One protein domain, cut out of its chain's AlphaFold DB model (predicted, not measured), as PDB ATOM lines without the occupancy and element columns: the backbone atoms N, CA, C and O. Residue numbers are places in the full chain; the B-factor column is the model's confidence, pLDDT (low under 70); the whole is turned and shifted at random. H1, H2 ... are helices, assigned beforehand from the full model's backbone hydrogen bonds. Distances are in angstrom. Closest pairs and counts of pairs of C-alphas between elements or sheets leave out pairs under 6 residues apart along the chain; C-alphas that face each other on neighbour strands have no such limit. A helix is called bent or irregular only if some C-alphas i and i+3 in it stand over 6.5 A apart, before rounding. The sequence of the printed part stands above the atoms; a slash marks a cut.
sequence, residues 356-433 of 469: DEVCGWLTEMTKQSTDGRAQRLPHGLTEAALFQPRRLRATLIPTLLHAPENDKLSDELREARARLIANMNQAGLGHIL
ATOM      1  N   ASP A 356     115.908  25.901 301.458       84.12
ATOM      2  CA  ASP A 356     117.000  25.052 301.952       84.12
ATOM      3  C   ASP A 356     116.508  24.006 302.964       84.12
ATOM      4  O   ASP A 356     116.917  22.843 302.946       84.12
ATOM      5  N   GLU A 357     115.545  24.388 303.802       84.19
ATOM      6  CA  GLU A 357     114.929  23.515 304.803       84.19
ATOM      7  C   GLU A 357     114.033  22.459 304.145       84.19
ATOM      8  O   GLU A 357     114.107  21.274 304.484       84.19
ATOM      9  N   VAL A 358     113.241  22.864 303.146       86.38
ATOM     10  CA  VAL A 358     112.444  21.944 302.322       86.38
ATOM     11  C   VAL A 358     113.358  20.978 301.562       86.38
ATOM     12  O   VAL A 358     113.120  19.770 301.577       86.38
ATOM     13  N   CYS A 359     114.448  21.459 300.964       85.38
ATOM     14  CA  CYS A 359     115.470  20.631 300.326       85.38
ATOM     15  C   CYS A 359     116.100  19.635 301.304       85.38
ATOM     16  O   CYS A 359     116.299  18.468 300.949       85.38
ATOM     17  N   GLY A 360     116.354  20.054 302.545       85.06
ATOM     18  CA  GLY A 360     116.789  19.178 303.628       85.06
ATOM     19  C   GLY A 360     115.800  18.036 303.880       85.06
ATOM     20  O   GLY A 360     116.205  16.872 303.934       85.06
ATOM     21  N   TRP A 361     114.498  18.333 303.934       90.44
ATOM     22  CA  TRP A 361     113.446  17.323 304.098       90.44
ATOM     23  C   TRP A 361     113.376  16.349 302.920       90.44
ATOM     24  O   TRP A 361     113.265  15.139 303.126       90.44
ATOM     25  N   LEU A 362     113.470  16.847 301.684       88.44
ATOM     26  CA  LEU A 362     113.463  16.006 300.480       88.44
ATOM     27  C   LEU A 362     114.692  15.090 300.424       88.44
ATOM     28  O   LEU A 362     114.587  13.909 300.078       88.44
ATOM     29  N   THR A 363     115.850  15.603 300.834       86.50
ATOM     30  CA  THR A 363     117.093  14.828 300.920       86.50
ATOM     31  C   THR A 363     116.993  13.741 301.991       86.50
ATOM     32  O   THR A 363     117.390  12.599 301.756       86.50
ATOM     33  N   GLU A 364     116.415  14.055 303.154       86.81
ATOM     34  CA  GLU A 364     116.156  13.081 304.219       86.81
ATOM     35  C   GLU A 364     115.208  11.969 303.741       86.81
ATOM     36  O   GLU A 364     115.504  10.787 303.911       86.81
ATOM     37  N   MET A 365     114.116  12.328 303.060       84.69
ATOM     38  CA  MET A 365     113.165  11.373 302.475       84.69
ATOM     39  C   MET A 365     113.809  10.464 301.421       84.69
ATOM     40  O   MET A 365     113.499   9.270 301.340       84.69
ATOM     41  N   THR A 366     114.737  11.004 300.633       84.88
ATOM     42  CA  THR A 366     115.494  10.229 299.643       84.88
ATOM     43  C   THR A 366     116.397   9.204 300.336       84.88
ATOM     44  O   THR A 366     116.345   8.023 299.999       84.88
ATOM     45  N   LYS A 367     117.118   9.603 301.396       84.06
ATOM     46  CA  LYS A 367     117.947   8.693 302.214       84.06
ATOM     47  C   LYS A 367     117.127   7.609 302.922       84.06
ATOM     48  O   LYS A 367     117.519   6.448 302.960       84.06
ATOM     49  N   GLN A 368     115.949   7.950 303.445       81.06
ATOM     50  CA  GLN A 368     115.061   6.953 304.058       81.06
ATOM     51  C   GLN A 368     114.584   5.894 303.048       81.06
ATOM     52  O   GLN A 368     114.304   4.757 303.428       81.06
ATOM     53  N   SER A 369     114.528   6.253 301.764       72.94
ATOM     54  CA  SER A 369     114.122   5.356 300.680       72.94
ATOM     55  C   SER A 369     115.220   4.382 300.264       72.94
ATOM     56  O   SER A 369     114.914   3.246 299.911       72.94
ATOM     57  N   THR A 370     116.483   4.803 300.326       73.25
ATOM     58  CA  THR A 370     117.635   3.938 300.030       73.25
ATOM     59  C   THR A 370     117.914   2.946 301.160       73.25
ATOM     60  O   THR A 370     118.364   1.835 300.902       73.25
ATOM     61  N   ASP A 371     117.581   3.313 302.400       70.81
ATOM     62  CA  ASP A 371     117.888   2.524 303.600       70.81
ATOM     63  C   ASP A 371     116.828   1.459 303.952       70.81
ATOM     64  O   ASP A 371     116.997   0.718 304.924       70.81
ATOM     65  N   GLY A 372     115.717   1.379 303.208       60.22
ATOM     66  CA  GLY A 372     114.668   0.363 303.401       60.22
ATOM     67  C   GLY A 372     113.944   0.418 304.757       60.22
ATOM     68  O   GLY A 372     113.325  -0.565 305.173       60.22
ATOM     69  N   ARG A 373     114.035   1.540 305.483       61.34
ATOM     70  CA  ARG A 373     113.431   1.725 306.814       61.34
ATOM     71  C   ARG A 373     111.968   2.164 306.716       61.34
ATOM     72  O   ARG A 373     111.512   2.656 305.690       61.34
ATOM     73  N   ALA A 374     111.231   2.002 307.820       62.00
ATOM     74  CA  ALA A 374     109.865   2.505 307.939       62.00
ATOM     75  C   ALA A 374     109.834   4.015 307.654       62.00
ATOM     76  O   ALA A 374     110.548   4.780 308.304       62.00
ATOM     77  N   GLN A 375     109.009   4.411 306.686       69.75
ATOM     78  CA  GLN A 375     108.902   5.785 306.207       69.75
ATOM     79  C   GLN A 375     108.347   6.670 307.325       69.75
ATOM     80  O   GLN A 375     107.249   6.428 307.831       69.75
ATOM     81  N   ARG A 376     109.124   7.667 307.753       78.50
ATOM     82  CA  ARG A 376     108.744   8.599 308.819       78.50
ATOM     83  C   ARG A 376     108.750  10.019 308.282       78.50
ATOM     84  O   ARG A 376     109.405  10.317 307.289       78.50
ATOM     85  N   LEU A 377     108.009  10.896 308.951       85.12
ATOM     86  CA  LEU A 377     108.106  12.320 308.662       85.12
ATOM     87  C   LEU A 377     109.533  12.807 308.967       85.12
ATOM     88  O   LEU A 377     110.103  12.371 309.974       85.12
ATOM     89  N   PRO A 378     110.092  13.699 308.131       87.12
ATOM     90  CA  PRO A 378     111.379  14.329 308.382       87.12
ATOM     91  C   PRO A 378     111.430  14.956 309.770       87.12
ATOM     92  O   PRO A 378     110.432  15.508 310.260       87.12
ATOM     93  N   HIS A 379     112.598  14.889 310.404       83.06
ATOM     94  CA  HIS A 379     112.760  15.430 311.751       83.06
ATOM     95  C   HIS A 379     112.444  16.930 311.788       83.06
ATOM     96  O   HIS A 379     111.634  17.365 312.606       83.06
ATOM     97  N   GLY A 380     112.974  17.685 310.820       81.69
ATOM     98  CA  GLY A 380     112.743  19.126 310.716       81.69
ATOM     99  C   GLY A 380     111.275  19.498 310.476       81.69
ATOM    100  O   GLY A 380     110.810  20.507 310.995       81.69
ATOM    101  N   LEU A 381     110.503  18.661 309.773       84.75
ATOM    102  CA  LEU A 381     109.058  18.871 309.614       84.75
ATOM    103  C   LEU A 381     108.322  18.673 310.946       84.75
ATOM    104  O   LEU A 381     107.420  19.437 311.287       84.75
ATOM    105  N   THR A 382     108.710  17.646 311.703       82.88
ATOM    106  CA  THR A 382     108.113  17.342 313.012       82.88
ATOM    107  C   THR A 382     108.417  18.451 314.021       82.88
ATOM    108  O   THR A 382     107.536  18.877 314.766       82.88
ATOM    109  N   GLU A 383     109.649  18.959 314.011       82.06
ATOM    110  CA  GLU A 383     110.077  20.085 314.837       82.06
ATOM    111  C   GLU A 383     109.338  21.377 314.458       82.06
ATOM    112  O   GLU A 383     108.758  22.035 315.326       82.06
ATOM    113  N   ALA A 384     109.258  21.699 313.163       79.75
ATOM    114  CA  ALA A 384     108.528  22.866 312.677       79.75
ATOM    115  C   ALA A 384     107.032  22.802 313.031       79.75
ATOM    116  O   ALA A 384     106.438  23.818 313.392       79.75
ATOM    117  N   ALA A 385     106.423  21.613 313.002       77.94
ATOM    118  CA  ALA A 385     105.030  21.422 313.400       77.94
ATOM    119  C   ALA A 385     104.788  21.671 314.900       77.94
ATOM    120  O   ALA A 385     103.727  22.180 315.263       77.94
ATOM    121  N   LEU A 386     105.755  21.338 315.763       73.88
ATOM    122  CA  LEU A 386     105.638  21.486 317.217       73.88
ATOM    123  C   LEU A 386     106.026  22.884 317.713       73.88
ATOM    124  O   LEU A 386     105.351  23.430 318.585       73.88
ATOM    125  N   PHE A 387     107.097  23.461 317.168       71.94
ATOM    126  CA  PHE A 387     107.718  24.670 317.713       71.94
ATOM    127  C   PHE A 387     107.556  25.905 316.819       71.94
ATOM    128  O   PHE A 387     107.662  27.025 317.317       71.94
ATOM    129  N   GLN A 388     107.269  25.736 315.521       81.44
ATOM    130  CA  GLN A 388     107.178  26.841 314.554       81.44
ATOM    131  C   GLN A 388     105.946  26.747 313.619       81.44
ATOM    132  O   GLN A 388     106.073  26.914 312.402       81.44
ATOM    133  N   PRO A 389     104.714  26.546 314.140       77.88
ATOM    134  CA  PRO A 389     103.538  26.249 313.311       77.88
ATOM    135  C   PRO A 389     103.147  27.384 312.351       77.88
ATOM    136  O   PRO A 389     102.566  27.126 311.296       77.88
ATOM    137  N   ARG A 390     103.464  28.643 312.691       73.19
ATOM    138  CA  ARG A 390     103.227  29.800 311.810       73.19
ATOM    139  C   ARG A 390     104.171  29.797 310.608       73.19
ATOM    140  O   ARG A 390     103.695  29.916 309.488       73.19
ATOM    141  N   ARG A 391     105.473  29.591 310.834       77.81
ATOM    142  CA  ARG A 391     106.492  29.508 309.774       77.81
ATOM    143  C   ARG A 391     106.274  28.291 308.879       77.81
ATOM    144  O   ARG A 391     106.377  28.397 307.661       77.81
ATOM    145  N   LEU A 392     105.887  27.161 309.477       81.50
ATOM    146  CA  LEU A 392     105.486  25.972 308.732       81.50
ATOM    147  C   LEU A 392     104.372  26.311 307.729       81.50
ATOM    148  O   LEU A 392     104.532  26.055 306.544       81.50
ATOM    149  N   ARG A 393     103.277  26.940 308.177       82.38
ATOM    150  CA  ARG A 393     102.127  27.261 307.312       82.38
ATOM    151  C   ARG A 393     102.371  28.400 306.326       82.38
ATOM    152  O   ARG A 393     101.897  28.315 305.206       82.38
ATOM    153  N   ALA A 394     103.055  29.462 306.739       76.19
ATOM    154  CA  ALA A 394     103.199  30.672 305.930       76.19
ATOM    155  C   ALA A 394     104.377  30.610 304.947       76.19
ATOM    156  O   ALA A 394     104.382  31.337 303.960       76.19
ATOM    157  N   THR A 395     105.376  29.767 305.221       81.44
ATOM    158  CA  THR A 395     106.626  29.739 304.455       81.44
ATOM    159  C   THR A 395     106.929  28.331 303.964       81.44
ATOM    160  O   THR A 395     106.952  28.101 302.765       81.44
ATOM    161  N   LEU A 396     107.083  27.348 304.854       85.19
ATOM    162  CA  LEU A 396     107.632  26.040 304.463       85.19
ATOM    163  C   LEU A 396     106.664  25.177 303.647       85.19
ATOM    164  O   LEU A 396     107.093  24.492 302.725       85.19
ATOM    165  N   ILE A 397     105.367  25.204 303.959       87.38
ATOM    166  CA  ILE A 397     104.349  24.474 303.195       87.38
ATOM    167  C   ILE A 397     104.105  25.116 301.823       87.38
ATOM    168  O   ILE A 397     104.174  24.382 300.836       87.38
ATOM    169  N   PRO A 398     103.925  26.445 301.703       83.94
ATOM    170  CA  PRO A 398     103.900  27.110 300.406       83.94
ATOM    171  C   PRO A 398     105.162  26.840 299.583       83.94
ATOM    172  O   PRO A 398     105.056  26.516 298.406       83.94
ATOM    173  N   THR A 399     106.347  26.866 300.198       85.50
ATOM    174  CA  THR A 399     107.610  26.539 299.521       85.50
ATOM    175  C   THR A 399     107.644  25.069 299.068       85.50
ATOM    176  O   THR A 399     107.950  24.775 297.911       85.50
ATOM    177  N   LEU A 400     107.217  24.122 299.910       87.12
ATOM    178  CA  LEU A 400     107.087  22.709 299.535       87.12
ATOM    179  C   LEU A 400     106.115  22.506 298.364       87.12
ATOM    180  O   LEU A 400     106.360  21.655 297.509       87.12
ATOM    181  N   LEU A 401     105.016  23.260 298.299       84.50
ATOM    182  CA  LEU A 401     103.954  23.071 297.308       84.50
ATOM    183  C   LEU A 401     104.167  23.861 296.005       84.50
ATOM    184  O   LEU A 401     103.830  23.351 294.935       84.50
ATOM    185  N   HIS A 402     104.747  25.057 296.081       82.38
ATOM    186  CA  HIS A 402     104.674  26.061 295.015       82.38
ATOM    187  C   HIS A 402     106.003  26.747 294.678       82.38
ATOM    188  O   HIS A 402     106.021  27.585 293.780       82.38
ATOM    189  N   ALA A 403     107.113  26.413 295.345       83.12
ATOM    190  CA  ALA A 403     108.404  27.021 295.018       83.12
ATOM    191  C   ALA A 403     108.806  26.754 293.549       83.12
ATOM    192  O   ALA A 403     108.675  25.610 293.095       83.12
ATOM    193  N   PRO A 404     109.300  27.764 292.803       76.88
ATOM    194  CA  PRO A 404     109.717  27.620 291.402       76.88
ATOM    195  C   PRO A 404     110.896  26.650 291.219       76.88
ATOM    196  O   PRO A 404     111.113  26.101 290.140       76.88
ATOM    197  N   GLU A 405     111.665  26.397 292.275       82.88
ATOM    198  CA  GLU A 405     112.754  25.427 292.304       82.88
ATOM    199  C   GLU A 405     112.249  23.976 292.227       82.88
ATOM    200  O   GLU A 405     113.005  23.092 291.820       82.88
ATOM    201  N   ASN A 406     110.962  23.725 292.517       80.00
ATOM    202  CA  ASN A 406     110.351  22.399 292.382       80.00
ATOM    203  C   ASN A 406     110.413  21.864 290.943       80.00
ATOM    204  O   ASN A 406     110.570  20.656 290.745       80.00
ATOM    205  N   ASP A 407     110.355  22.748 289.944       76.69
ATOM    206  CA  ASP A 407     110.433  22.377 288.526       76.69
ATOM    207  C   ASP A 407     111.840  21.917 288.115       76.69
ATOM    208  O   ASP A 407     112.012  21.212 287.121       76.69
ATOM    209  N   LYS A 408     112.860  22.282 288.903       79.56
ATOM    210  CA  LYS A 408     114.274  21.958 288.662       79.56
ATOM    211  C   LYS A 408     114.769  20.767 289.490       79.56
ATOM    212  O   LYS A 408     115.951  20.433 289.422       79.56
ATOM    213  N   LEU A 409     113.897  20.126 290.272       81.75
ATOM    214  CA  LEU A 409     114.260  18.965 291.089       81.75
ATOM    215  C   LEU A 409     114.641  17.760 290.220       81.75
ATOM    216  O   LEU A 409     114.000  17.490 289.200       81.75
ATOM    217  N   SER A 410     115.636  16.993 290.675       83.38
ATOM    218  CA  SER A 410     115.941  15.669 290.124       83.38
ATOM    219  C   SER A 410     114.760  14.710 290.315       83.38
ATOM    220  O   SER A 410     113.923  14.900 291.204       83.38
ATOM    221  N   ASP A 411     114.691  13.656 289.501       82.44
ATOM    222  CA  ASP A 411     113.594  12.680 289.563       82.44
ATOM    223  C   ASP A 411     113.474  12.025 290.950       82.44
ATOM    224  O   ASP A 411     112.369  11.840 291.462       82.44
ATOM    225  N   GLU A 412     114.607  11.773 291.614       83.06
ATOM    226  CA  GLU A 412     114.658  11.225 292.974       83.06
ATOM    227  C   GLU A 412     114.034  12.167 294.016       83.06
ATOM    228  O   GLU A 412     113.244  11.731 294.859       83.06
ATOM    229  N   LEU A 413     114.334  13.470 293.935       83.94
ATOM    230  CA  LEU A 413     113.796  14.478 294.852       83.94
ATOM    231  C   LEU A 413     112.321  14.780 294.569       83.94
ATOM    232  O   LEU A 413     111.554  15.032 295.501       83.94
ATOM    233  N   ARG A 414     111.888  14.698 293.306       85.12
ATOM    234  CA  ARG A 414     110.474  14.830 292.930       85.12
ATOM    235  C   ARG A 414     109.636  13.689 293.509       85.12
ATOM    236  O   ARG A 414     108.563  13.930 294.064       85.12
ATOM    237  N   GLU A 415     110.157  12.466 293.461       84.56
ATOM    238  CA  GLU A 415     109.527  11.295 294.073       84.56
ATOM    239  C   GLU A 415     109.560  11.372 295.611       84.56
ATOM    240  O   GLU A 415     108.600  11.012 296.294       84.56
ATOM    241  N   ALA A 416     110.645  11.885 296.200       85.75
ATOM    242  CA  ALA A 416     110.713  12.162 297.637       85.75
ATOM    243  C   ALA A 416     109.663  13.195 298.085       85.75
ATOM    244  O   ALA A 416     109.030  13.018 299.128       85.75
ATOM    245  N   ARG A 417     109.418  14.228 297.271       88.50
ATOM    246  CA  ARG A 417     108.402  15.261 297.510       88.50
ATOM    247  C   ARG A 417     106.986  14.697 297.486       88.50
ATOM    248  O   ARG A 417     106.220  14.940 298.417       88.50
ATOM    249  N   ALA A 418     106.644  13.908 296.466       85.38
ATOM    250  CA  ALA A 418     105.337  13.254 296.376       85.38
ATOM    251  C   ALA A 418     105.074  12.345 297.592       85.38
ATOM    252  O   ALA A 418     103.992  12.371 298.185       85.38
ATOM    253  N   ARG A 419     106.097  11.598 298.022       85.44
ATOM    254  CA  ARG A 419     106.025  10.730 299.205       85.44
ATOM    255  C   ARG A 419     105.894  11.502 300.510       85.44
ATOM    256  O   ARG A 419     105.124  11.092 301.373       85.44
ATOM    257  N   LEU A 420     106.591  12.628 300.655       88.19
ATOM    258  CA  LEU A 420     106.458  13.487 301.829       88.19
ATOM    259  C   LEU A 420     105.014  13.985 301.991       88.19
ATOM    260  O   LEU A 420     104.435  13.852 303.066       88.19
ATOM    261  N   ILE A 421     104.406  14.466 300.904       87.44
ATOM    262  CA  ILE A 421     103.008  14.924 300.876       87.44
ATOM    263  C   ILE A 421     102.049  13.773 301.229       87.44
ATOM    264  O   ILE A 421     101.130  13.945 302.034       87.44
ATOM    265  N   ALA A 422     102.276  12.574 300.686       84.19
ATOM    266  CA  ALA A 422     101.480  11.394 301.017       84.19
ATOM    267  C   ALA A 422     101.590  11.011 302.506       84.19
ATOM    268  O   ALA A 422     100.570  10.762 303.154       84.19
ATOM    269  N   ASN A 423     102.799  11.033 303.074       85.88
ATOM    270  CA  ASN A 423     103.035  10.725 304.487       85.88
ATOM    271  C   ASN A 423     102.394  11.758 305.415       85.88
ATOM    272  O   ASN A 423     101.825  11.396 306.442       85.88
ATOM    273  N   MET A 424     102.426  13.038 305.043       85.50
ATOM    274  CA  MET A 424     101.729  14.093 305.779       85.50
ATOM    275  C   MET A 424     100.212  13.868 305.803       85.50
ATOM    276  O   MET A 424      99.587  14.007 306.855       85.50
ATOM    277  N   ASN A 425      99.621  13.450 304.681       82.31
ATOM    278  CA  ASN A 425      98.202  13.099 304.622       82.31
ATOM    279  C   ASN A 425      97.870  11.887 305.507       82.31
ATOM    280  O   ASN A 425      96.903  11.931 306.269       82.31
ATOM    281  N   GLN A 426      98.693  10.836 305.472       82.31
ATOM    282  CA  GLN A 426      98.515   9.644 306.313       82.31
ATOM    283  C   GLN A 426      98.698   9.935 307.811       82.31
ATOM    284  O   GLN A 426      98.023   9.333 308.641       82.31
ATOM    285  N   ALA A 427      99.560  10.893 308.160       79.75
ATOM    286  CA  ALA A 427      99.806  11.329 309.534       79.75
ATOM    287  C   ALA A 427      98.742  12.305 310.084       79.75
ATOM    288  O   ALA A 427      98.896  12.819 311.191       79.75
ATOM    289  N   GLY A 428      97.670  12.594 309.332       77.06
ATOM    290  CA  GLY A 428      96.615  13.530 309.747       77.06
ATOM    291  C   GLY A 428      96.984  15.015 309.605       77.06
ATOM    292  O   GLY A 428      96.223  15.892 310.021       77.06
ATOM    293  N   LEU A 429      98.121  15.322 308.974       77.31
ATOM    294  CA  LEU A 429      98.589  16.685 308.695       77.31
ATOM    295  C   LEU A 429      98.057  17.235 307.362       77.31
ATOM    296  O   LEU A 429      98.423  18.337 306.967       77.31
ATOM    297  N   GLY A 430      97.153  16.516 306.687       74.19
ATOM    298  CA  GLY A 430      96.560  16.958 305.418       74.19
ATOM    299  C   GLY A 430      95.825  18.301 305.504       74.19
ATOM    300  O   GLY A 430      95.810  19.056 304.542       74.19
ATOM    301  N   HIS A 431      95.304  18.657 306.682       75.06
ATOM    302  CA  HIS A 431      94.683  19.963 306.928       75.06
ATOM    303  C   HIS A 431      95.664  21.147 306.834       75.06
ATOM    304  O   HIS A 431      95.226  22.282 306.719       75.06
ATOM    305  N   ILE A 432      96.975  20.893 306.929       76.25
ATOM    306  CA  ILE A 432      98.032  21.907 306.803       76.25
ATOM    307  C   ILE A 432      98.394  22.121 305.325       76.25
ATOM    308  O   ILE A 432      98.873  23.185 304.965       76.25
ATOM    309  N   LEU A 433      98.152  21.116 304.476       74.06
ATOM    310  CA  LEU A 433      98.458  21.136 303.043       74.06
ATOM    311  C   LEU A 433      97.362  21.789 302.191       74.06
ATOM    312  O   LEU A 433      97.582  22.031 301.010       74.06
TER     313      LEU A 433
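This is residues 356 to 433 of the 469 residues of an uncharacterized protein of Opisthorchis felineus (UniProt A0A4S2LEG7). Two long helices, H1 and H5, cross at about a right angle, and the helical hairpin of H2 and H3 packs on the first part of H1. Short H4 sits off to one side on the way from H3 to H5, and short H6 folds back from the end of H5 toward H3. The printed part has 78 residues with six named helices, H1 to H6 in that order, and no named strand; the class is all helix, with mostly crossed packing, in which the touching helices are tilted well away from side by side. It is compact, with a radius of gyration of the C-alphas of 11.8 A and spans of 31 by 28 by 18 A.

H1 is residues 356 to 370, 21.2 A from first to last C-alpha, beginning at C-alpha 356 (117.000, 25.052, 301.952). H2 is residues 379 to 387, 12.1 A. H3 is residues 389 to 402, 18.3 A; it is irregular, but only just, with C-alphas 394 and 397 6.9 A apart. H4, residues 404 to 408, is neither bent nor irregular, but only just: C-alphas 404 and 407 are 6.0 A apart. H5, the longest helix, is residues 411 to 426, 22.7 A, beginning at C-alpha 411 (113.594, 12.680, 289.563). H6 is residues 430 to 433, ending at C-alpha 433 (98.458, 21.136, 303.043).

H1 and H3 are the hubs, touching three helices each. H1 touches H5 with residues 362 to 366 alone, about perpendicular at 88 degrees; the closest C-alphas, of Met 365 and Ala 416, are 5.5 A apart. With residues 357 to 361 alone it touches H2, at a steep tilt of 47 degrees, opposite ways, closest at C-alphas Trp 361 and Gly 380, 6.9 A. H1 and H3 touch, closest at C-alphas Val 358 and Leu 400, 6.1 A, only just about perpendicular at 70.1 degrees. The hairpin H2 and H3 touches, closest at C-alphas Ala 384 and Leu 392, 5.9 A, at a steep tilt of 41 degrees. H3 and H6 only just touch, with 3 pairs of C-alphas within 8 A, the closest being Arg 393 and Ile 432, 6.8 A. H4 touches no helix but is near H5, with C-alphas Asn 406 and Arg 414 7.6 A apart; H1 and H4 are apart. In H1, H2 and H5 every O i to N i+4 pair is within hydrogen-bond range; H3 has 8 of 10, H4 has 0 of 1 but 2 of 2 O i to N i+3 pairs, and H6 is too short for an O i to N i+4 pair.

The two C-alphas farthest apart, of Gly 372 and Arg 390, are 32.7 A apart. The printed part has no cut. The link from H1 to H2, 8 residues, is short; the other four links are tight. The mean pLDDT of the printed part is 81.0, and residues 372 to 375 are under 70.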